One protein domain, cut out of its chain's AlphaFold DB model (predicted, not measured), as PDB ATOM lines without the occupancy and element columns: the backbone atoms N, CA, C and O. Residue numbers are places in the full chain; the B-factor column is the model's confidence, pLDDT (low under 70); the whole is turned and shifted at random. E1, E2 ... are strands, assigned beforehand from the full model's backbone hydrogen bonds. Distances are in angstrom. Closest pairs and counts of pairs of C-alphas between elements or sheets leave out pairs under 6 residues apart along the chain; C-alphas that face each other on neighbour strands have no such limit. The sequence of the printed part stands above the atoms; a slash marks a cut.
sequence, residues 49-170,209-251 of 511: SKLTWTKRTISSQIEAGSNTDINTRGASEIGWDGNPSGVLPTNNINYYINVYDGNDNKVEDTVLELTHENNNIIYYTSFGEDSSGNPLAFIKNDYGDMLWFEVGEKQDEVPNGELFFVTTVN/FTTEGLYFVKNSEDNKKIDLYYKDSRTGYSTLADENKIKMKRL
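What this domain is: This is residues 49 to 170 and 209 to 251 of the 511 residues of an uncharacterized protein of Bacteroides clarus (UniProt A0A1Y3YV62). A strongly twisted sheet, E1 to E7 with E11, wraps round into a rough, incompletely closed barrel, and a small sheet, E8 E9 E10, continues its wall beside the edge strand E7, where E8 comes closest. The long link between E1 and E2 reaches far out at one end, around Asn 71. The printed part has 165 residues, with eleven named strands, E1 to E11 in order, holding 69 of them, under half, and no named helix: all strand. The eight-strand sheet is branched and mixed, the small one antiparallel in order E8 E9 E10. The whole is compact, with a radius of gyration of the C-alphas of 17.2 A, yet elongated, spanning 61 by 35 by 32 A.

How they stand to each other: Start at E1, residues 54 to 62: E4, residues 120 to 129, is antiparallel on one side, N 56 to O 123 being 2.8 A, and E11, residues 246 to 250, is parallel on the other, N 59 to O 246 being 2.8 A. Next look at E2, residues 95 to 101, with E3, residues 112 to 117, on one side, N 114 to O 95 at 2.8 A, and E7, residues 162 to 167, on the other, N 98 to O 165 at 3.0 A. E3 and E4 are a hairpin, N 122 to O 115 at 3.0 A; E1 E2 E3 E4 form a Greek key, three strands a meander and the first the antiparallel neighbour of the fourth. E5, residues 135 to 140, pairs with E4, N 126 to O 138 at 2.9 A, and E6, residues 146 to 150, with E5, N 139 to O 147 at 2.9 A; E2 to E6 are a meander, each strand the antiparallel neighbour of the one before. E8, residues 213 to 218, and E9, residues 226 to 231, are a hairpin, N 217 to O 227 at 2.9 A, and E9 and E10, residues 238 to 240, are a hairpin too, N 230 to O 239 at 2.9 A; E8 E9 E10 are a second meander. The closest C-alphas of E7 and E8, Phe 165 and Gly 213, are 5.0 A apart.

Where its parts are: Find C-alpha 54 at (-0.633, 11.460, -17.414); E1 runs 23.1 A from there. E4, the longest, covers 29.5 A and ends at C-alpha 129, (-0.523, -4.582, -20.783). E2 is 19.5 A long and E8 17.1 A. E11 ends at C-alpha 250, (11.820, 15.335, 6.200).

The domain as a whole: The farthest C-alphas, Asn 71 and Ser 132, are 60.7 A apart. Residues 171 to 208 are not printed; C-alphas 170 and 209 are 11.5 A apart across the cut. The links E1 to E2 and E6 to E7 are long. Residues 63 to 83 have pLDDT under 70; the mean of the printed part is 81.8.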
ATOM      1  N   SER A  49       4.849   4.564 -28.002       73.00
ATOM      2  CA  SER A  49       4.269   5.689 -28.749       73.00
ATOM      3  C   SER A  49       2.739   5.747 -28.674       73.00
ATOM      4  O   SER A  49       2.149   6.803 -28.906       73.00
ATOM      5  N   LYS A  50       2.090   4.632 -28.316       78.62
ATOM      6  CA  LYS A  50       0.630   4.520 -28.176       78.62
ATOM      7  C   LYS A  50       0.134   4.782 -26.756       78.62
ATOM      8  O   LYS A  50      -1.075   4.860 -26.538       78.62
ATOM      9  N   LEU A  51       1.047   4.921 -25.798       83.94
ATOM     10  CA  LEU A  51       0.712   5.173 -24.404       83.94
ATOM     11  C   LEU A  51       0.216   6.608 -24.203       83.94
ATOM     12  O   LEU A  51       0.827   7.579 -24.657       83.94
ATOM     13  N   THR A  52      -0.891   6.743 -23.473       87.88
ATOM     14  CA  THR A  52      -1.375   8.052 -23.022       87.88
ATOM     15  C   THR A  52      -0.702   8.386 -21.699       87.88
ATOM     16  O   THR A  52      -0.917   7.705 -20.697       87.88
ATOM     17  N   TRP A  53       0.130   9.423 -21.700       90.38
ATOM     18  CA  TRP A  53       0.886   9.846 -20.523       90.38
ATOM     19  C   TRP A  53       0.097  10.851 -19.691       90.38
ATOM     20  O   TRP A  53      -0.328  11.895 -20.188       90.38
ATOM     21  N   THR A  54      -0.043  10.561 -18.404       90.44
ATOM     22  CA  THR A  54      -0.633  11.460 -17.414       90.44
ATOM     23  C   THR A  54       0.479  12.129 -16.623       90.44
ATOM     24  O   THR A  54       1.308  11.456 -16.016       90.44
ATOM     25  N   LYS A  55       0.496  13.463 -16.618       89.94
ATOM     26  CA  LYS A  55       1.399  14.239 -15.765       89.94
ATOM     27  C   LYS A  55       0.990  14.077 -14.303       89.94
ATOM     28  O   LYS A  55      -0.181  14.255 -13.972       89.94
ATOM     29  N   ARG A  56       1.959  13.782 -13.446       87.25
ATOM     30  CA  ARG A  56       1.817  13.661 -11.996       87.25
ATOM     31  C   ARG A  56       2.688  14.692 -11.295       87.25
ATOM     32  O   ARG A  56       3.659  15.194 -11.861       87.25
ATOM     33  N   THR A  57       2.322  15.014 -10.061       84.00
ATOM     34  CA  THR A  57       3.046  15.991  -9.248       84.00
ATOM     35  C   THR A  57       3.215  15.492  -7.830       84.00
ATOM     36  O   THR A  57       2.252  15.046  -7.206       84.00
ATOM     37  N   ILE A  58       4.420  15.647  -7.297       83.38
ATOM     38  CA  ILE A  58       4.678  15.529  -5.863       83.38
ATOM     39  C   ILE A  58       4.558  16.929  -5.288       83.38
ATOM     40  O   ILE A  58       5.072  17.904  -5.851       83.38
ATOM     41  N   SER A  59       3.815  17.031  -4.192       79.06
ATOM     42  CA  SER A  59       3.563  18.299  -3.537       79.06
ATOM     43  C   SER A  59       4.877  18.920  -3.083       79.06
ATOM     44  O   SER A  59       5.687  18.273  -2.427       79.06
ATOM     45  N   SER A  60       5.030  20.214  -3.347       72.00
ATOM     46  CA  SER A  60       6.045  21.044  -2.690       72.00
ATOM     47  C   SER A  60       5.889  21.112  -1.168       72.00
ATOM     48  O   SER A  60       6.789  21.592  -0.490       72.00
ATOM     49  N   GLN A  61       4.749  20.678  -0.621       78.31
ATOM     50  CA  GLN A  61       4.480  20.690   0.811       78.31
ATOM     51  C   GLN A  61       5.019  19.426   1.481       78.31
ATOM     52  O   GLN A  61       4.795  18.306   1.016       78.31
ATOM     53  N   ILE A  62       5.653  19.617   2.628       73.25
ATOM     54  CA  ILE A  62       6.164  18.555   3.490       73.25
ATOM     55  C   ILE A  62       5.055  18.178   4.487       73.25
ATOM     56  O   ILE A  62       4.161  18.977   4.794       73.25
ATOM     57  N   GLU A  63       5.056  16.944   4.985       69.50
ATOM     58  CA  GLU A  63       4.264  16.621   6.178       69.50
ATOM     59  C   GLU A  63       4.637  17.577   7.324       69.50
ATOM     60  O   GLU A  63       5.811  17.859   7.518       69.50
ATOM     61  N   ALA A  64       3.672  18.138   8.057       58.16
ATOM     62  CA  ALA A  64       3.964  19.130   9.097       58.16
ATOM     63  C   ALA A  64       4.395  18.460  10.413       58.16
ATOM     64  O   ALA A  64       3.832  17.436  10.805       58.16
ATOM     65  N   GLY A  65       5.373  19.056  11.098       51.16
ATOM     66  CA  GLY A  65       5.703  18.772  12.493       51.16
ATOM     67  C   GLY A  65       4.962  19.737  13.415       51.16
ATOM     68  O   GLY A  65       4.441  20.753  12.963       51.16
ATOM     69  N   SER A  66       4.873  19.412  14.704       41.25
ATOM     70  CA  SER A  66       4.239  20.272  15.707       41.25
ATOM     71  C   SER A  66       5.217  20.589  16.838       41.25
ATOM     72  O   SER A  66       5.483  19.699  17.646       41.25
ATOM     73  N   ASN A  67       5.731  21.822  16.903       44.91
ATOM     74  CA  ASN A  67       6.089  22.542  18.143       44.91
ATOM     75  C   ASN A  67       6.608  23.967  17.875       44.91
ATOM     76  O   ASN A  67       7.021  24.275  16.770       44.91
ATOM     77  N   THR A  68       6.543  24.845  18.876       38.69
ATOM     78  CA  THR A  68       6.692  26.305  18.733       38.69
ATOM     79  C   THR A  68       8.051  26.891  19.132       38.69
ATOM     80  O   THR A  68       8.709  26.388  20.040       38.69
ATOM     81  N   ASP A  69       8.315  28.053  18.522       39.16
ATOM     82  CA  ASP A  69       9.185  29.188  18.884       39.16
ATOM     83  C   ASP A  69      10.699  28.983  18.851       39.16
ATOM     84  O   ASP A  69      11.314  28.506  19.807       39.16
ATOM     85  N   ILE A  70      11.317  29.486  17.772       37.38
ATOM     86  CA  ILE A  70      12.761  29.707  17.681       37.38
ATOM     87  C   ILE A  70      13.053  30.938  16.810       37.38
ATOM     88  O   ILE A  70      12.469  31.089  15.738       37.38
ATOM     89  N   ASN A  71      14.003  31.777  17.235       33.75
ATOM     90  CA  ASN A  71      14.499  32.933  16.484       33.75
ATOM     91  C   ASN A  71      16.007  32.793  16.160       33.75
ATOM     92  O   ASN A  71      16.799  32.559  17.063       33.75
ATOM     93  N   THR A  72      16.346  33.025  14.880       34.16
ATOM     94  CA  THR A  72      17.655  33.366  14.259       34.16
ATOM     95  C   THR A  72      18.559  32.330  13.539       34.16
ATOM     96  O   THR A  72      19.673  32.038  13.933       34.16
ATOM     97  N   ARG A  73      18.173  31.916  12.325       42.56
ATOM     98  CA  ARG A  73      18.900  32.164  11.047       42.56
ATOM     99  C   ARG A  73      17.823  32.450   9.990       42.56
ATOM    100  O   ARG A  73      16.650  32.309  10.317       42.56
ATOM    101  N   GLY A  74      18.178  32.988   8.813       44.12
ATOM    102  CA  GLY A  74      17.259  33.724   7.921       44.12
ATOM    103  C   GLY A  74      15.819  33.194   7.919       44.12
ATOM    104  O   GLY A  74      15.606  32.028   7.606       44.12
ATOM    105  N   ALA A  75      14.842  34.051   8.247       45.72
ATOM    106  CA  ALA A  75      13.413  33.719   8.397       45.72
ATOM    107  C   ALA A  75      12.767  32.995   7.189       45.72
ATOM    108  O   ALA A  75      11.590  32.663   7.217       45.72
ATOM    109  N   SER A  76      13.515  32.789   6.104       51.62
ATOM    110  CA  SER A  76      13.149  31.959   4.961       51.62
ATOM    111  C   SER A  76      13.290  30.449   5.193       51.62
ATOM    112  O   SER A  76      12.644  29.691   4.480       51.62
ATOM    113  N   GLU A  77      14.147  29.998   6.115       52.50
ATOM    114  CA  GLU A  77      14.449  28.563   6.320       52.50
ATOM    115  C   GLU A  77      13.635  27.938   7.466       52.50
ATOM    116  O   GLU A  77      13.338  26.741   7.460       52.50
ATOM    117  N   ILE A  78      13.220  28.771   8.418       58.25
ATOM    118  CA  ILE A  78      12.384  28.411   9.563       58.25
ATOM    119  C   ILE A  78      11.015  29.069   9.369       58.25
ATOM    120  O   ILE A  78      10.922  30.255   9.054       58.25
ATOM    121  N   GLY A  79       9.950  28.286   9.511       49.62
ATOM    122  CA  GLY A  79       8.574  28.754   9.467       49.62
ATOM    123  C   GLY A  79       8.264  29.742  10.592       49.62
ATOM    124  O   GLY A  79       8.934  29.801  11.618       49.62
ATOM    125  N   TRP A  80       7.198  30.517  10.400       50.50
ATOM    126  CA  TRP A  80       6.656  31.479  11.370       50.50
ATOM    127  C   TRP A  80       6.334  30.895  12.757       50.50
ATOM    128  O   TRP A  80       6.181  31.654  13.707       50.50
ATOM    129  N   ASP A  81       6.224  29.573  12.871       52.81
ATOM    130  CA  ASP A  81       5.983  28.820  14.099       52.81
ATOM    131  C   ASP A  81       7.271  28.280  14.755       52.81
ATOM    132  O   ASP A  81       7.188  27.616  15.782       52.81
ATOM    133  N   GLY A  82       8.462  28.544  14.201       59.44
ATOM    134  CA  GLY A  82       9.744  28.055  14.731       59.44
ATOM    135  C   GLY A  82      10.135  26.640  14.276       59.44
ATOM    136  O   GLY A  82      11.214  26.155  14.633       59.44
ATOM    137  N   ASN A  83       9.302  25.984  13.460       67.50
ATOM    138  CA  ASN A  83       9.628  24.703  12.829       67.50
ATOM    139  C   ASN A  83      10.389  24.901  11.519       67.50
ATOM    140  O   ASN A  83      10.306  25.967  10.911       67.50
ATOM    141  N   PRO A  84      11.094  23.875  11.017       70.31
ATOM    142  CA  PRO A  84      11.630  23.924   9.665       70.31
ATOM    143  C   PRO A  84      10.529  24.222   8.641       70.31
ATOM    144  O   PRO A  84       9.387  23.789   8.819       70.31
ATOM    145  N   SER A  85      10.872  24.921   7.555       72.06
ATOM    146  CA  SER A  85       9.920  25.245   6.486       72.06
ATOM    147  C   SER A  85       9.055  24.037   6.096       72.06
ATOM    148  O   SER A  85       9.558  22.931   5.876       72.06
ATOM    149  N   GLY A  86       7.742  24.251   5.978       74.62
ATOM    150  CA  GLY A  86       6.796  23.246   5.477       74.62
ATOM    151  C   GLY A  86       6.857  23.048   3.960       74.62
ATOM    152  O   GLY A  86       6.025  22.331   3.409       74.62
ATOM    153  N   VAL A  87       7.805  23.696   3.278       79.12
ATOM    154  CA  VAL A  87       7.972  23.660   1.823       79.12
ATOM    155  C   VAL A  87       9.335  23.079   1.472       79.12
ATOM    156  O   VAL A  87      10.342  23.434   2.082       79.12
ATOM    157  N   LEU A  88       9.356  22.208   0.467       78.94
ATOM    158  CA  LEU A  88      10.567  21.623  -0.088       78.94
ATOM    159  C   LEU A  88      11.489  22.702  -0.683       78.94
ATOM    160  O   LEU A  88      11.012  23.607  -1.378       78.94
ATOM    161  N   PRO A  89      12.809  22.600  -0.468       78.56
ATOM    162  CA  PRO A  89      13.762  23.466  -1.142       78.56
ATOM    163  C   PRO A  89      13.764  23.184  -2.650       78.56
ATOM    164  O   PRO A  89      13.741  22.034  -3.086       78.56
ATOM    165  N   THR A  90      13.806  24.247  -3.455       71.44
ATOM    166  CA  THR A  90      13.784  24.166  -4.929       71.44
ATOM    167  C   THR A  90      15.131  24.472  -5.579       71.44
ATOM    168  O   THR A  90      15.326  24.188  -6.757       71.44
ATOM    169  N   ASN A  91      16.080  25.038  -4.827       73.06
ATOM    170  CA  ASN A  91      17.403  25.404  -5.325       73.06
ATOM    171  C   ASN A  91      18.465  24.418  -4.823       73.06
ATOM    172  O   ASN A  91      18.493  24.089  -3.639       73.06
ATOM    173  N   ASN A  92      19.399  24.033  -5.700       75.56
ATOM    174  CA  ASN A  92      20.578  23.215  -5.372       75.56
ATOM    175  C   ASN A  92      20.260  21.856  -4.718       75.56
ATOM    176  O   ASN A  92      21.032  21.371  -3.884       75.56
ATOM    177  N   ILE A  93      19.128  21.258  -5.086       85.88
ATOM    178  CA  ILE A  93      18.727  19.919  -4.667       85.88
ATOM    179  C   ILE A  93      18.053  19.202  -5.836       85.88
ATOM    180  O   ILE A  93      17.241  19.793  -6.550       85.88
ATOM    181  N   ASN A  94      18.414  17.938  -6.021       90.12
ATOM    182  CA  ASN A  94      17.832  17.064  -7.028       90.12
ATOM    183  C   ASN A  94      16.898  16.065  -6.348       90.12
ATOM    184  O   ASN A  94      17.078  15.748  -5.170       90.12
ATOM    185  N   TYR A  95      15.926  15.564  -7.103       92.12
ATOM    186  CA  TYR A  95      14.981  14.554  -6.645       92.12
ATOM    187  C   TYR A  95      15.035  13.352  -7.576       92.12
ATOM    188  O   TYR A  95      15.210  13.498  -8.784       92.12
ATOM    189  N   TYR A  96      14.876  12.172  -6.995       94.62
ATOM    190  CA  TYR A  96      15.092  10.895  -7.646       94.62
ATOM    191  C   TYR A  96      13.949   9.941  -7.322       94.62
ATOM    192  O   TYR A  96      13.568   9.831  -6.157       94.62
ATOM    193  N   ILE A  97      13.440   9.226  -8.326       95.50
ATOM    194  CA  ILE A  97      12.635   8.016  -8.114       95.50
ATOM    195  C   ILE A  97      13.588   6.834  -8.088       95.50
ATOM    196  O   ILE A  97      14.243   6.557  -9.091       95.50
ATOM    197  N   ASN A  98      13.644   6.161  -6.945       94.88
ATOM    198  CA  ASN A  98      14.405   4.936  -6.738       94.88
ATOM    199  C   ASN A  98      13.427   3.763  -6.606       94.88
ATOM    200  O   ASN A  98      12.313   3.959  -6.111       94.88
ATOM    201  N   VAL A  99      13.849   2.563  -7.007       95.06
ATOM    202  CA  VAL A  99      13.064   1.326  -6.875       95.06
ATOM    203  C   VAL A  99      13.738   0.418  -5.864       95.06
ATOM    204  O   VAL A  99      14.913   0.111  -6.008       95.06
ATOM    205  N   TYR A 100      13.014   0.040  -4.818       92.69
ATOM    206  CA  TYR A 100      13.434  -0.925  -3.814       92.69
ATOM    207  C   TYR A 100      12.822  -2.289  -4.124       92.69
ATOM    208  O   TYR A 100      11.598  -2.422  -4.118       92.69
ATOM    209  N   ASP A 101      13.676  -3.289  -4.314       91.19
ATOM    210  CA  ASP A 101      13.302  -4.695  -4.394       91.19
ATOM    211  C   ASP A 101      13.374  -5.330  -2.997       91.19
ATOM    212  O   ASP A 101      14.441  -5.472  -2.380       91.19
ATOM    213  N   GLY A 102      12.206  -5.712  -2.480       86.25
ATOM    214  CA  GLY A 102      12.064  -6.385  -1.195       86.25
ATOM    215  C   GLY A 102      12.589  -7.822  -1.161       86.25
ATOM    216  O   GLY A 102      12.873  -8.311  -0.065       86.25
ATOM    217  N   ASN A 103      12.752  -8.491  -2.306       87.56
ATOM    218  CA  ASN A 103      13.310  -9.843  -2.366       87.56
ATOM    219  C   ASN A 103      14.820  -9.810  -2.121       87.56
ATOM    220  O   ASN A 103      15.329 -10.533  -1.259       87.56
ATOM    221  N   ASP A 104      15.514  -8.901  -2.805       86.31
ATOM    222  CA  ASP A 104      16.963  -8.745  -2.685       86.31
ATOM    223  C   ASP A 104      17.385  -7.798  -1.553       86.31
ATOM    224  O   ASP A 104      18.550  -7.798  -1.142       86.31
ATOM    225  N   ASN A 105      16.439  -7.040  -0.988       88.75
ATOM    226  CA  ASN A 105      16.663  -5.971  -0.009       88.75
ATOM    227  C   ASN A 105      17.634  -4.896  -0.522       88.75
ATOM    228  O   ASN A 105      18.562  -4.469   0.186       88.75
ATOM    229  N   LYS A 106      17.432  -4.478  -1.775       92.25
ATOM    230  CA  LYS A 106      18.302  -3.551  -2.505       92.25
ATOM    231  C   LYS A 106      17.505  -2.540  -3.300       92.25
ATOM    232  O   LYS A 106      16.368  -2.782  -3.675       92.25
ATOM    233  N   VAL A 107      18.136  -1.406  -3.561       92.88
ATOM    234  CA  VAL A 107      17.674  -0.460  -4.566       92.88
ATOM    235  C   VAL A 107      18.264  -0.855  -5.914       92.88
ATOM    236  O   VAL A 107      19.463  -1.125  -6.004       92.88
ATOM    237  N   GLU A 108      17.424  -0.887  -6.941       92.50
ATOM    238  CA  GLU A 108      17.821  -1.189  -8.314       92.50
ATOM    239  C   GLU A 108      18.849  -0.191  -8.859       92.50
ATOM    240  O   GLU A 108      19.004   0.930  -8.372       92.50
ATOM    241  N   ASP A 109      19.544  -0.584  -9.925       89.81
ATOM    242  CA  ASP A 109      20.547   0.253 -10.588       89.81
ATOM    243  C   ASP A 109      19.922   1.434 -11.352       89.81
ATOM    244  O   ASP A 109      20.572   2.460 -11.571       89.81
ATOM    245  N   THR A 110      18.659   1.302 -11.770       87.94
ATOM    246  CA  THR A 110      17.972   2.322 -12.569       87.94
ATOM    247  C   THR A 110      17.261   3.330 -11.667       87.94
ATOM    248  O   THR A 110      16.439   2.977 -10.826       87.94
ATOM    249  N   VAL A 111      17.535   4.617 -11.886       92.94
ATOM    250  CA  VAL A 111      16.958   5.740 -11.134       92.94
ATOM    251  C   VAL A 111      16.454   6.810 -12.100       92.94
ATOM    252  O   VAL A 111      17.059   7.038 -13.148       92.94
ATOM    253  N   LEU A 112      15.361   7.496 -11.755       94.56
ATOM    254  CA  LEU A 112      14.865   8.636 -12.537       94.56
ATOM    255  C   LEU A 112      15.156   9.948 -11.817       94.56
ATOM    256  O   LEU A 112      14.560  10.215 -10.776       94.56
ATOM    257  N   GLU A 113      16.012  10.792 -12.388       94.56
ATOM    258  CA  GLU A 113      16.156  12.182 -11.942       94.56
ATOM    259  C   GLU A 113      14.947  13.013 -12.392       94.56
ATOM    260  O   GLU A 113      14.486  12.894 -13.532       94.56
ATOM    261  N   LEU A 114      14.420  13.832 -11.480       91.50
ATOM    262  CA  LEU A 114      13.186  14.590 -11.655       91.50
ATOM    263  C   LEU A 114      13.434  16.094 -11.777       91.50
ATOM    264  O   LEU A 114      14.382  16.656 -11.229       91.50
ATOM    265  N   THR A 115      12.505  16.749 -12.464       86.44
ATOM    266  CA  THR A 115      12.485  18.191 -12.716       86.44
ATOM    267  C   THR A 115      11.387  18.881 -11.905       86.44
ATOM    268  O   THR A 115      10.520  18.246 -11.295       86.44
ATOM    269  N   HIS A 116      11.421  20.215 -11.915       82.69
ATOM    270  CA  HIS A 116      10.442  21.059 -11.236       82.69
ATOM    271  C   HIS A 116       9.680  21.949 -12.214       82.69
ATOM    272  O   HIS A 116      10.263  22.530 -13.129       82.69
ATOM    273  N   GLU A 117       8.402  22.180 -11.927       81.00
ATOM    274  CA  GLU A 117       7.608  23.252 -12.535       81.00
ATOM    275  C   GLU A 117       6.691  23.854 -11.474       81.00
ATOM    276  O   GLU A 117       6.000  23.136 -10.746       81.00
ATOM    277  N   ASN A 118       6.662  25.185 -11.385       75.31
ATOM    278  CA  ASN A 118       5.843  25.911 -10.408       75.31
ATOM    279  C   ASN A 118       6.024  25.380  -8.967       75.31
ATOM    280  O   ASN A 118       5.049  25.203  -8.237       75.31
ATOM    281  N   ASN A 119       7.277  25.110  -8.580       74.50
ATOM    282  CA  ASN A 119       7.715  24.535  -7.298       74.50
ATOM    283  C   ASN A 119       7.313  23.077  -7.024       74.50
ATOM    284  O   ASN A 119       7.726  22.546  -6.000       74.50
ATOM    285  N   ASN A 120       6.556  22.408  -7.896       81.31
ATOM    286  CA  ASN A 120       6.234  20.990  -7.724       81.31
ATOM    287  C   ASN A 120       7.214  20.115  -8.505       81.31
ATOM    288  O   ASN A 120       7.653  20.496  -9.590       81.31
ATOM    289  N   ILE A 121       7.508  18.936  -7.963       87.44
ATOM    290  CA  ILE A 121       8.313  17.920  -8.645       87.44
ATOM    291  C   ILE A 121       7.394  17.163  -9.605       87.44
ATOM    292  O   ILE A 121       6.284  16.779  -9.217       87.44
ATOM    293  N   ILE A 122       7.832  16.956 -10.845       88.69
ATOM    294  CA  ILE A 122       7.012  16.340 -11.895       88.69
ATOM    295  C   ILE A 122       7.564  14.986 -12.305       88.69
ATOM    296  O   ILE A 122       8.768  14.791 -12.432       88.69
ATOM    297  N   TYR A 123       6.638  14.076 -12.585       91.69
ATOM    298  CA  TYR A 123       6.880  12.842 -13.320       91.69
ATOM    299  C   TYR A 123       5.635  12.495 -14.144       91.69
ATOM    300  O   TYR A 123       4.602  13.163 -14.045       91.69
ATOM    301  N   TYR A 124       5.708  11.458 -14.973       92.00
ATOM    302  CA  TYR A 124       4.579  11.024 -15.796       92.00
ATOM    303  C   TYR A 124       4.304   9.551 -15.585       92.00
ATOM    304  O   TYR A 124       5.237   8.755 -15.526       92.00
ATOM    305  N   THR A 125       3.025   9.192 -15.545       93.12
ATOM    306  CA  THR A 125       2.580   7.800 -15.488       93.12
ATOM    307  C   THR A 125       1.843   7.412 -16.756       93.12
ATOM    308  O   THR A 125       1.132   8.232 -17.342       93.12
ATOM    309  N   SER A 126       1.950   6.155 -17.156       92.75
ATOM    310  CA  SER A 126       1.037   5.538 -18.113       92.75
ATOM    311  C   SER A 126       0.769   4.091 -17.723       92.75
ATOM    312  O   SER A 126       1.444   3.549 -16.855       92.75
ATOM    313  N   PHE A 127      -0.217   3.481 -18.365       91.38
ATOM    314  CA  PHE A 127      -0.632   2.114 -18.093       91.38
ATOM    315  C   PHE A 127      -0.791   1.362 -19.406       91.38
ATOM    316  O   PHE A 127      -1.262   1.922 -20.399       91.38
ATOM    317  N   GLY A 128      -0.389   0.102 -19.403       88.06
ATOM    318  CA  GLY A 128      -0.481  -0.791 -20.547       88.06
ATOM    319  C   GLY A 128      -0.627  -2.231 -20.091       88.06
ATOM    320  O   GLY A 128      -0.838  -2.499 -18.912       88.06
ATOM    321  N   GLU A 129      -0.509  -3.147 -21.039       86.88
ATOM    322  CA  GLU A 129      -0.523  -4.582 -20.783       86.88
ATOM    323  C   GLU A 129       0.711  -5.202 -21.437       86.88
ATOM    324  O   GLU A 129       1.154  -4.743 -22.497       86.88
ATOM    325  N   ASP A 130       1.279  -6.221 -20.800       82.00
ATOM    326  CA  ASP A 130       2.313  -7.047 -21.407       82.00
ATOM    327  C   ASP A 130       1.737  -7.940 -22.527       82.00
ATOM    328  O   ASP A 130       0.534  -7.971 -22.804       82.00
ATOM    329  N   SER A 131       2.607  -8.719 -23.174       79.25
ATOM    330  CA  SER A 131       2.203  -9.662 -24.229       79.25
ATOM    331  C   SER A 131       1.222 -10.759 -23.773       79.25
ATOM    332  O   SER A 131       0.561 -11.371 -24.614       79.25
ATOM    333  N   SER A 132       1.110 -10.997 -22.464       80.94
ATOM    334  CA  SER A 132       0.206 -11.968 -21.839       80.94
ATOM    335  C   SER A 132      -1.103 -11.335 -21.341       80.94
ATOM    336  O   SER A 132      -1.983 -12.059 -20.872       80.94
ATOM    337  N   GLY A 133      -1.269 -10.014 -21.475       80.81
ATOM    338  CA  GLY A 133      -2.429  -9.271 -20.980       80.81
ATOM    339  C   GLY A 133      -2.340  -8.886 -19.501       80.81
ATOM    340  O   GLY A 133      -3.351  -8.489 -18.918       80.81
ATOM    341  N   ASN A 134      -1.170  -9.009 -18.869       84.69
ATOM    342  CA  ASN A 134      -0.972  -8.560 -17.495       84.69
ATOM    343  C   ASN A 134      -0.779  -7.040 -17.468       84.69
ATOM    344  O   ASN A 134      -0.008  -6.509 -18.270       84.69
ATOM    345  N   PRO A 135      -1.449  -6.323 -16.557       88.62
ATOM    346  CA  PRO A 135      -1.330  -4.874 -16.457       88.62
ATOM    347  C   PRO A 135       0.057  -4.439 -15.980       88.62
ATOM    348  O   PRO A 135       0.598  -4.970 -15.011       88.62
ATOM    349  N   LEU A 136       0.571  -3.390 -16.613       91.44
ATOM    350  CA  LEU A 136       1.827  -2.740 -16.269       91.44
ATOM    351  C   LEU A 136       1.618  -1.239 -16.074       91.44
ATOM    352  O   LEU A 136       0.859  -0.594 -16.808       91.44
ATOM    353  N   ALA A 137       2.334  -0.677 -15.108       92.75
ATOM    354  CA  ALA A 137       2.453   0.755 -14.901       92.75
ATOM    355  C   ALA A 137       3.830   1.237 -15.365       92.75
ATOM    356  O   ALA A 137       4.844   0.594 -15.123       92.75
ATOM    357  N   PHE A 138       3.872   2.395 -16.015       93.38
ATOM    358  CA  PHE A 138       5.095   3.019 -16.509       93.38
ATOM    359  C   PHE A 138       5.277   4.366 -15.841       93.38
ATOM    360  O   PHE A 138       4.335   5.156 -15.797       93.38
ATOM    361  N   ILE A 139       6.493   4.654 -15.390       93.69
ATOM    362  CA  ILE A 139       6.887   5.958 -14.861       93.69
ATOM    363  C   ILE A 139       8.002   6.512 -15.736       93.69
ATOM    364  O   ILE A 139       8.957   5.801 -16.021       93.69
ATOM    365  N   LYS A 140       7.916   7.780 -16.140       92.81
ATOM    366  CA  LYS A 140       9.025   8.469 -16.815       92.81
ATOM    367  C   LYS A 140       9.286   9.863 -16.258       92.81
ATOM    368  O   LYS A 140       8.374  10.507 -15.725       92.81
ATOM    369  N   ASN A 141      10.511  10.336 -16.451       91.81
ATOM    370  CA  ASN A 141      10.900  11.725 -16.210       91.81
ATOM    371  C   ASN A 141      10.734  12.597 -17.476       91.81
ATOM    372  O   ASN A 141      10.337  12.117 -18.543       91.81
ATOM    373  N   ASP A 142      11.049  13.890 -17.354       86.62
ATOM    374  CA  ASP A 142      11.062  14.843 -18.476       86.62
ATOM    375  C   ASP A 142      12.151  14.541 -19.521       86.62
ATOM    376  O   ASP A 142      12.041  14.971 -20.671       86.62
ATOM    377  N   TYR A 143      13.191  13.797 -19.141       84.06
ATOM    378  CA  TYR A 143      14.305  13.427 -20.016       84.06
ATOM    379  C   TYR A 143      13.984  12.221 -20.917       84.06
ATOM    380  O   TYR A 143      14.666  12.003 -21.919       84.06
ATOM    381  N   GLY A 144      12.908  11.486 -20.617       82.12
ATOM    382  CA  GLY A 144      12.463  10.310 -21.366       82.12
ATOM    383  C   GLY A 144      12.956   8.973 -20.806       82.12
ATOM    384  O   GLY A 144      12.601   7.937 -21.371       82.12
ATOM    385  N   ASP A 145      13.709   8.981 -19.704       88.94
ATOM    386  CA  ASP A 145      14.068   7.768 -18.966       88.94
ATOM    387  C   ASP A 145      12.817   7.176 -18.319       88.94
ATOM    388  O   ASP A 145      11.915   7.909 -17.901       88.94
ATOM    389  N   MET A 146      12.750   5.847 -18.247       90.06
ATOM    390  CA  MET A 146      11.527   5.143 -17.878       90.06
ATOM    391  C   MET A 146      11.798   3.944 -16.974       90.06
ATOM    392  O   MET A 146      12.715   3.166 -17.233       90.06
ATOM    393  N   LEU A 147      10.925   3.783 -15.985       92.56
ATOM    394  CA  LEU A 147      10.748   2.604 -15.145       92.56
ATOM    395  C   LEU A 147       9.396   1.956 -15.463       92.56
ATOM    396  O   LEU A 147       8.464   2.629 -15.923       92.56
ATOM    397  N   TRP A 148       9.271   0.663 -15.197       91.06
ATOM    398  CA  TRP A 148       8.017  -0.074 -15.317       91.06
ATOM    399  C   TRP A 148       7.796  -0.919 -14.064       91.06
ATOM    400  O   TRP A 148       8.755  -1.270 -13.392       91.06
ATOM    401  N   PHE A 149       6.533  -1.185 -13.744       92.50
ATOM    402  CA  PHE A 149       6.118  -1.891 -12.536       92.50
ATOM    403  C   PHE A 149       4.951  -2.812 -12.858       92.50
ATOM    404  O   PHE A 149       4.044  -2.436 -13.615       92.50
ATOM    405  N   GLU A 150       4.932  -3.984 -12.237       91.81
ATOM    406  CA  GLU A 150       3.730  -4.807 -12.195       91.81
ATOM    407  C   GLU A 150       2.636  -4.153 -11.342       91.81
ATOM    408  O   GLU A 150       2.895  -3.381 -10.415       91.81
ATOM    409  N   VAL A 151       1.380  -4.452 -11.676       92.69
ATOM    410  CA  VAL A 151       0.213  -3.908 -10.975       92.69
ATOM    411  C   VAL A 151      -0.436  -4.998 -10.135       92.69
ATOM    412  O   VAL A 151      -0.845  -6.037 -10.649       92.69
ATOM    413  N   GLY A 152      -0.589  -4.726  -8.842       90.94
ATOM    414  CA  GLY A 152      -1.142  -5.676  -7.884       90.94
ATOM    415  C   GLY A 152      -2.632  -5.905  -8.055       90.94
ATOM    416  O   GLY A 152      -3.383  -5.017  -8.455       90.94
ATOM    417  N   GLU A 153      -3.085  -7.100  -7.685       89.31
ATOM    418  CA  GLU A 153      -4.511  -7.442  -7.679       89.31
ATOM    419  C   GLU A 153      -5.230  -6.928  -6.423       89.31
ATOM    420  O   GLU A 153      -6.449  -6.748  -6.430       89.31
ATOM    421  N   LYS A 154      -4.498  -6.735  -5.317       88.25
ATOM    422  CA  LYS A 154      -5.053  -6.390  -4.002       88.25
ATOM    423  C   LYS A 154      -4.217  -5.332  -3.302       88.25
ATOM    424  O   LYS A 154      -2.998  -5.323  -3.403       88.25
ATOM    425  N   GLN A 155      -4.889  -4.506  -2.501       87.25
ATOM    426  CA  GLN A 155      -4.268  -3.422  -1.739       87.25
ATOM    427  C   GLN A 155      -3.100  -3.889  -0.864       87.25
ATOM    428  O   GLN A 155      -2.090  -3.204  -0.815       87.25
ATOM    429  N   ASP A 156      -3.210  -5.021  -0.173       82.12
ATOM    430  CA  ASP A 156      -2.185  -5.454   0.790       82.12
ATOM    431  C   ASP A 156      -1.027  -6.245   0.156       82.12
ATOM    432  O   ASP A 156      -0.136  -6.708   0.868       82.12
ATOM    433  N   GLU A 157      -1.032  -6.401  -1.169       83.69
ATOM    434  CA  GLU A 157      -0.065  -7.192  -1.924       83.69
ATOM    435  C   GLU A 157       0.824  -6.262  -2.752       83.69
ATOM    436  O   GLU A 157       0.363  -5.630  -3.700       83.69
ATOM    437  N   VAL A 158       2.096  -6.155  -2.358       87.69
ATOM    438  CA  VAL A 158       3.110  -5.414  -3.117       87.69
ATOM    439  C   VAL A 158       3.584  -6.317  -4.263       87.69
ATOM    440  O   VAL A 158       4.178  -7.360  -3.970       87.69
ATOM    441  N   PRO A 159       3.321  -5.967  -5.534       88.38
ATOM    442  CA  PRO A 159       3.705  -6.785  -6.689       88.38
ATOM    443  C   PRO A 159       5.210  -7.002  -6.711       88.38
ATOM    444  O   PRO A 159       5.958  -6.047  -6.522       88.38
ATOM    445  N   ASN A 160       5.640  -8.256  -6.858       85.25
ATOM    446  CA  ASN A 160       7.048  -8.667  -6.824       85.25
ATOM    447  C   ASN A 160       7.860  -8.166  -5.615       85.25
ATOM    448  O   ASN A 160       9.074  -8.286  -5.609       85.25
ATOM    449  N   GLY A 161       7.226  -7.638  -4.561       86.50
ATOM    450  CA  GLY A 161       7.944  -6.975  -3.471       86.50
ATOM    451  C   GLY A 161       8.605  -5.643  -3.860       86.50
ATOM    452  O   GLY A 161       9.382  -5.119  -3.063       86.50
ATOM    453  N   GLU A 162       8.289  -5.084  -5.030       90.44
ATOM    454  CA  GLU A 162       8.876  -3.850  -5.553       90.44
ATOM    455  C   GLU A 162       8.095  -2.611  -5.097       90.44
ATOM    456  O   GLU A 162       6.874  -2.503  -5.240       90.44
ATOM    457  N   LEU A 163       8.818  -1.635  -4.551       92.81
ATOM    458  CA  LEU A 163       8.288  -0.337  -4.142       92.81
ATOM    459  C   LEU A 163       9.135   0.757  -4.773       92.81
ATOM    460  O   LEU A 163      10.355   0.725  -4.655       92.81
ATOM    461  N   PHE A 164       8.522   1.788  -5.341       94.19
ATOM    462  CA  PHE A 164       9.267   2.993  -5.698       94.19
ATOM    463  C   PHE A 164       9.093   4.075  -4.642       94.19
ATOM    464  O   PHE A 164       8.061   4.179  -3.988       94.19
ATOM    465  N   PHE A 165      10.092   4.922  -4.464       93.75
ATOM    466  CA  PHE A 165       9.999   6.061  -3.561       93.75
ATOM    467  C   PHE A 165      10.735   7.245  -4.156       93.75
ATOM    468  O   PHE A 165      11.705   7.095  -4.906       93.75
ATOM    469  N   VAL A 166      10.262   8.441  -3.822       93.06
ATOM    470  CA  VAL A 166      10.913   9.672  -4.255       93.06
ATOM    471  C   VAL A 166      11.743  10.214  -3.115       93.06
ATOM    472  O   VAL A 166      11.243  10.358  -2.004       93.06
ATOM    473  N   THR A 167      13.000  10.542  -3.381       93.69
ATOM    474  CA  THR A 167      13.929  11.078  -2.383       93.69
ATOM    475  C   THR A 167      14.906  12.069  -3.006       93.69
ATOM    476  O   THR A 167      14.996  12.200  -4.220       93.69
ATOM    477  N   THR A 168      15.641  12.790  -2.170       92.38
ATOM    478  CA  THR A 168      16.711  13.709  -2.567       92.38
ATOM    479  C   THR A 168      18.083  13.050  -2.689       92.38
ATOM    480  O   THR A 168      19.074  13.728  -2.959       92.38
ATOM    481  N   VAL A 169      18.159  11.733  -2.488       91.25
ATOM    482  CA  VAL A 169      19.397  10.956  -2.570       91.25
ATOM    483  C   VAL A 169      19.287   9.948  -3.709       91.25
ATOM    484  O   VAL A 169      18.302   9.222  -3.819       91.25
ATOM    485  N   ASN A 170      20.301   9.897  -4.568       92.62
ATOM    486  CA  ASN A 170      20.428   8.802  -5.519       92.62
ATOM    487  C   ASN A 170      20.929   7.564  -4.762       92.62
ATOM    488  O   ASN A 170      22.044   7.581  -4.240       92.62
ATOM    489  N   PHE A 209      15.022  14.221   2.302       88.75
ATOM    490  CA  PHE A 209      13.586  14.009   2.172       88.75
ATOM    491  C   PHE A 209      13.279  12.682   1.486       88.75
ATOM    492  O   PHE A 209      14.041  12.234   0.631       88.75
ATOM    493  N   THR A 210      12.146  12.070   1.828       91.25
ATOM    494  CA  THR A 210      11.648  10.861   1.156       91.25
ATOM    495  C   THR A 210      10.126  10.780   1.178       91.25
ATOM    496  O   THR A 210       9.498  11.271   2.112       91.25
ATOM    497  N   THR A 211       9.510  10.138   0.194       90.81
ATOM    498  CA  THR A 211       8.147   9.608   0.333       90.81
ATOM    499  C   THR A 211       8.173   8.278   1.083       90.81
ATOM    500  O   THR A 211       9.233   7.682   1.282       90.81
ATOM    501  N   GLU A 212       6.991   7.797   1.466       88.81
ATOM    502  CA  GLU A 212       6.796   6.369   1.733       88.81
ATOM    503  C   GLU A 212       7.007   5.540   0.453       88.81
ATOM    504  O   GLU A 212       7.020   6.094  -0.653       88.81
ATOM    505  N   GLY A 213       7.155   4.221   0.607       91.44
ATOM    506  CA  GLY A 213       7.222   3.286  -0.519       91.44
ATOM    507  C   GLY A 213       5.871   3.181  -1.229       91.44
ATOM    508  O   GLY A 213       4.860   2.891  -0.590       91.44
ATOM    509  N   LEU A 214       5.863   3.433  -2.534       93.69
ATOM    510  CA  LEU A 214       4.703   3.532  -3.415       93.69
ATOM    511  C   LEU A 214       4.636   2.338  -4.375       93.69
ATOM    512  O   LEU A 214       5.667   1.829  -4.807       93.69
ATOM    513  N   TYR A 215       3.423   1.916  -4.730       94.69
ATOM    514  CA  TYR A 215       3.171   0.838  -5.693       94.69
ATOM    515  C   TYR A 215       1.754   0.923  -6.274       94.69
ATOM    516  O   TYR A 215       0.881   1.613  -5.739       94.69
ATOM    517  N   PHE A 216       1.529   0.224  -7.385       94.38
ATOM    518  CA  PHE A 216       0.283   0.275  -8.146       94.38
ATOM    519  C   PHE A 216      -0.592  -0.949  -7.894       94.38
ATOM    520  O   PHE A 216      -0.104  -2.078  -7.855       94.38
ATOM    521  N   VAL A 217      -1.901  -0.733  -7.776       93.44
ATOM    522  CA  VAL A 217      -2.898  -1.790  -7.560       93.44
ATOM    523  C   VAL A 217      -4.104  -1.540  -8.461       93.44
ATOM    524  O   VAL A 217      -4.506  -0.396  -8.663       93.44
ATOM    525  N   LYS A 218      -4.721  -2.594  -9.000       91.38
ATOM    526  CA  LYS A 218      -6.006  -2.478  -9.703       91.38
ATOM    527  C   LYS A 218      -7.063  -1.882  -8.780       91.38
ATOM    528  O   LYS A 218      -7.232  -2.314  -7.640       91.38
ATOM    529  N   ASN A 219      -7.822  -0.927  -9.297       89.69
ATOM    530  CA  ASN A 219      -8.910  -0.332  -8.543       89.69
ATOM    531  C   ASN A 219      -9.992  -1.388  -8.254       89.69
ATOM    532  O   ASN A 219     -10.417  -2.144  -9.132       89.69
ATOM    533  N   SER A 220     -10.435  -1.429  -6.997       81.50
ATOM    534  CA  SER A 220     -11.378  -2.445  -6.510       81.50
ATOM    535  C   SER A 220     -12.806  -2.305  -7.059       81.50
ATOM    536  O   SER A 220     -13.555  -3.282  -7.065       81.50
ATOM    537  N   GLU A 221     -13.186  -1.117  -7.536       84.38
ATOM    538  CA  GLU A 221     -14.522  -0.807  -8.064       84.38
ATOM    539  C   GLU A 221     -14.559  -0.779  -9.602       84.38
ATOM    540  O   GLU A 221     -15.579  -1.114 -10.206       84.38
ATOM    541  N   ASP A 222     -13.451  -0.403 -10.248       84.81
ATOM    542  CA  ASP A 222     -13.300  -0.317 -11.702       84.81
ATOM    543  C   ASP A 222     -11.975  -0.950 -12.137       84.81
ATOM    544  O   ASP A 222     -10.930  -0.307 -12.133       84.81
ATOM    545  N   ASN A 223     -12.021  -2.206 -12.580       73.62
ATOM    546  CA  ASN A 223     -10.836  -2.980 -12.966       73.62
ATOM    547  C   ASN A 223     -10.046  -2.415 -14.165       73.62
ATOM    548  O   ASN A 223      -9.004  -2.968 -14.514       73.62
ATOM    549  N   LYS A 224     -10.535  -1.347 -14.809       78.00
ATOM    550  CA  LYS A 224      -9.822  -0.606 -15.860       78.00
ATOM    551  C   LYS A 224      -9.007   0.564 -15.318       78.00
ATOM    552  O   LYS A 224      -8.310   1.224 -16.088       78.00
ATOM    553  N   LYS A 225      -9.128   0.861 -14.025       86.44
ATOM    554  CA  LYS A 225      -8.349   1.880 -13.329       86.44
ATOM    555  C   LYS A 225      -7.290   1.227 -12.460       86.44
ATOM    556  O   LYS A 225      -7.458   0.116 -11.961       86.44
ATOM    557  N   ILE A 226      -6.203   1.959 -12.285       90.25
ATOM    558  CA  ILE A 226      -5.077   1.577 -11.451       90.25
ATOM    559  C   ILE A 226      -4.902   2.698 -10.439       90.25
ATOM    560  O   ILE A 226      -4.792   3.861 -10.826       90.25
ATOM    561  N   ASP A 227      -4.930   2.322  -9.170       92.12
ATOM    562  CA  ASP A 227      -4.768   3.203  -8.026       92.12
ATOM    563  C   ASP A 227      -3.324   3.129  -7.521       92.12
ATOM    564  O   ASP A 227      -2.693   2.066  -7.514       92.12
ATOM    565  N   LEU A 228      -2.809   4.259  -7.046       92.62
ATOM    566  CA  LEU A 228      -1.536   4.325  -6.345       92.62
ATOM    567  C   LEU A 228      -1.730   4.139  -4.836       92.62
ATOM    568  O   LEU A 228      -2.510   4.855  -4.208       92.62
ATOM    569  N   TYR A 229      -0.966   3.236  -4.233       93.19
ATOM    570  CA  TYR A 229      -0.919   3.021  -2.788       93.19
ATOM    571  C   TYR A 229       0.468   3.339  -2.237       93.19
ATOM    572  O   TYR A 229       1.464   3.244  -2.950       93.19
ATOM    573  N   TYR A 230       0.537   3.694  -0.954       91.38
ATOM    574  CA  TYR A 230       1.788   3.732  -0.198       91.38
ATOM    575  C   TYR A 230       1.747   2.793   1.006       91.38
ATOM    576  O   TYR A 230       0.695   2.586   1.617       91.38
ATOM    577  N   LYS A 231       2.909   2.249   1.367       88.69
ATOM    578  CA  LYS A 231       3.118   1.445   2.572       88.69
ATOM    579  C   LYS A 231       3.579   2.357   3.706       88.69
ATOM    580  O   LYS A 231       4.672   2.902   3.642       88.69
ATOM    581  N   ASP A 232       2.754   2.558   4.731       82.12
ATOM    582  CA  ASP A 232       3.126   3.414   5.864       82.12
ATOM    583  C   ASP A 232       4.217   2.733   6.706       82.12
ATOM    584  O   ASP A 232       4.009   1.657   7.268       82.12
ATOM    585  N   SER A 233       5.380   3.376   6.818       74.00
ATOM    586  CA  SER A 233       6.548   2.866   7.548       74.00
ATOM    587  C   SER A 233       6.308   2.613   9.043       74.00
ATOM    588  O   SER A 233       7.010   1.804   9.651       74.00
ATOM    589  N   ARG A 234       5.316   3.272   9.662       71.38
ATOM    590  CA  ARG A 234       5.029   3.153  11.104       71.38
ATOM    591  C   ARG A 234       4.090   1.998  11.416       71.38
ATOM    592  O   ARG A 234       4.223   1.359  12.457       71.38
ATOM    593  N   THR A 235       3.110   1.766  10.552       79.88
ATOM    594  CA  THR A 235       2.035   0.789  10.774       79.88
ATOM    595  C   THR A 235       2.162  -0.454   9.902       79.88
ATOM    596  O   THR A 235       1.588  -1.489  10.233       79.88
ATOM    597  N   GLY A 236       2.898  -0.366   8.794       80.81
ATOM    598  CA  GLY A 236       2.954  -1.390   7.759       80.81
ATOM    599  C   GLY A 236       1.661  -1.510   6.952       80.81
ATOM    600  O   GLY A 236       1.541  -2.431   6.143       80.81
ATOM    601  N   TYR A 237       0.682  -0.623   7.150       86.69
ATOM    602  CA  TYR A 237      -0.565  -0.657   6.397       86.69
ATOM    603  C   TYR A 237      -0.428   0.041   5.056       86.69
ATOM    604  O   TYR A 237       0.262   1.049   4.901       86.69
ATOM    605  N   SER A 238      -1.130  -0.519   4.085       91.00
ATOM    606  CA  SER A 238      -1.247   0.023   2.747       91.00
ATOM    607  C   SER A 238      -2.357   1.066   2.723       91.00
ATOM    608  O   SER A 238      -3.467   0.782   3.167       91.00
ATOM    609  N   THR A 239      -2.080   2.274   2.235       90.81
ATOM    610  CA  THR A 239      -3.045   3.384   2.196       90.81
ATOM    611  C   THR A 239      -3.109   3.979   0.797       90.81
ATOM    612  O   THR A 239      -2.078   4.152   0.153       90.81
ATOM    613  N   LEU A 240      -4.320   4.288   0.323       91.31
ATOM    614  CA  LEU A 240      -4.527   4.922  -0.978       91.31
ATOM    615  C   LEU A 240      -3.836   6.295  -1.000       91.31
ATOM    616  O   LEU A 240      -4.077   7.133  -0.126       91.31
ATOM    617  N   ALA A 241      -2.971   6.520  -1.985       88.69
ATOM    618  CA  ALA A 241      -2.280   7.784  -2.172       88.69
ATOM    619  C   ALA A 241      -3.192   8.804  -2.870       88.69
ATOM    620  O   ALA A 241      -3.895   8.485  -3.828       88.69
ATOM    621  N   ASP A 242      -3.130  10.068  -2.446       84.06
ATOM    622  CA  ASP A 242      -3.621  11.165  -3.284       84.06
ATOM    623  C   ASP A 242      -2.577  11.429  -4.374       84.06
ATOM    624  O   ASP A 242      -1.578  12.113  -4.146       84.06
ATOM    625  N   GLU A 243      -2.809  10.878  -5.565       74.19
ATOM    626  CA  GLU A 243      -1.911  10.978  -6.726       74.19
ATOM    627  C   GLU A 243      -1.593  12.423  -7.147       74.19
ATOM    628  O   GLU A 243      -0.624  12.658  -7.869       74.19
ATOM    629  N   ASN A 244      -2.397  13.399  -6.708       70.44
ATOM    630  CA  ASN A 244      -2.185  14.816  -6.999       70.44
ATOM    631  C   ASN A 244      -1.477  15.562  -5.854       70.44
ATOM    632  O   ASN A 244      -1.140  16.739  -6.010       70.44
ATOM    633  N   LYS A 245      -1.284  14.923  -4.690       73.00
ATOM    634  CA  LYS A 245      -0.728  15.540  -3.474       73.00
ATOM    635  C   LYS A 245       0.122  14.576  -2.645       73.00
ATOM    636  O   LYS A 245       0.057  14.596  -1.415       73.00
ATOM    637  N   ILE A 246       0.959  13.770  -3.293       84.06
ATOM    638  CA  ILE A 246       1.970  12.978  -2.583       84.06
ATOM    639  C   ILE A 246       2.888  13.951  -1.839       84.06
ATOM    640  O   ILE A 246       3.429  14.872  -2.450       84.06
ATOM    641  N   LYS A 247       3.030  13.781  -0.524       83.19
ATOM    642  CA  LYS A 247       3.914  14.605   0.308       83.19
ATOM    643  C   LYS A 247       5.186  13.843   0.630       83.19
ATOM    644  O   LYS A 247       5.160  12.630   0.826       83.19
ATOM    645  N   MET A 248       6.285  14.577   0.719       86.62
ATOM    646  CA  MET A 248       7.540  14.045   1.231       86.62
ATOM    647  C   MET A 248       7.644  14.281   2.741       86.62
ATOM    648  O   MET A 248       7.077  15.228   3.294       86.62
ATOM    649  N   LYS A 249       8.412  13.418   3.394       85.31
ATOM    650  CA  LYS A 249       8.815  13.493   4.792       85.31
ATOM    651  C   LYS A 249      10.240  14.000   4.871       85.31
ATOM    652  O   LYS A 249      11.113  13.533   4.143       85.31
ATOM    653  N   ARG A 250      10.477  14.931   5.788       87.25
ATOM    654  CA  ARG A 250      11.820  15.335   6.200       87.25
ATOM    655  C   ARG A 250      12.388  14.261   7.128       87.25
ATOM    656  O   ARG A 250      11.711  13.867   8.069       87.25
ATOM    657  N   LEU A 251      13.618  13.818   6.883       87.56
ATOM    658  CA  LEU A 251      14.306  12.807   7.704       87.56
ATOM    659  C   LEU A 251      15.330  13.417   8.670       87.56
ATOM    660  O   LEU A 251      16.035  12.701   9.385       87.56
TER     661      LEU A 251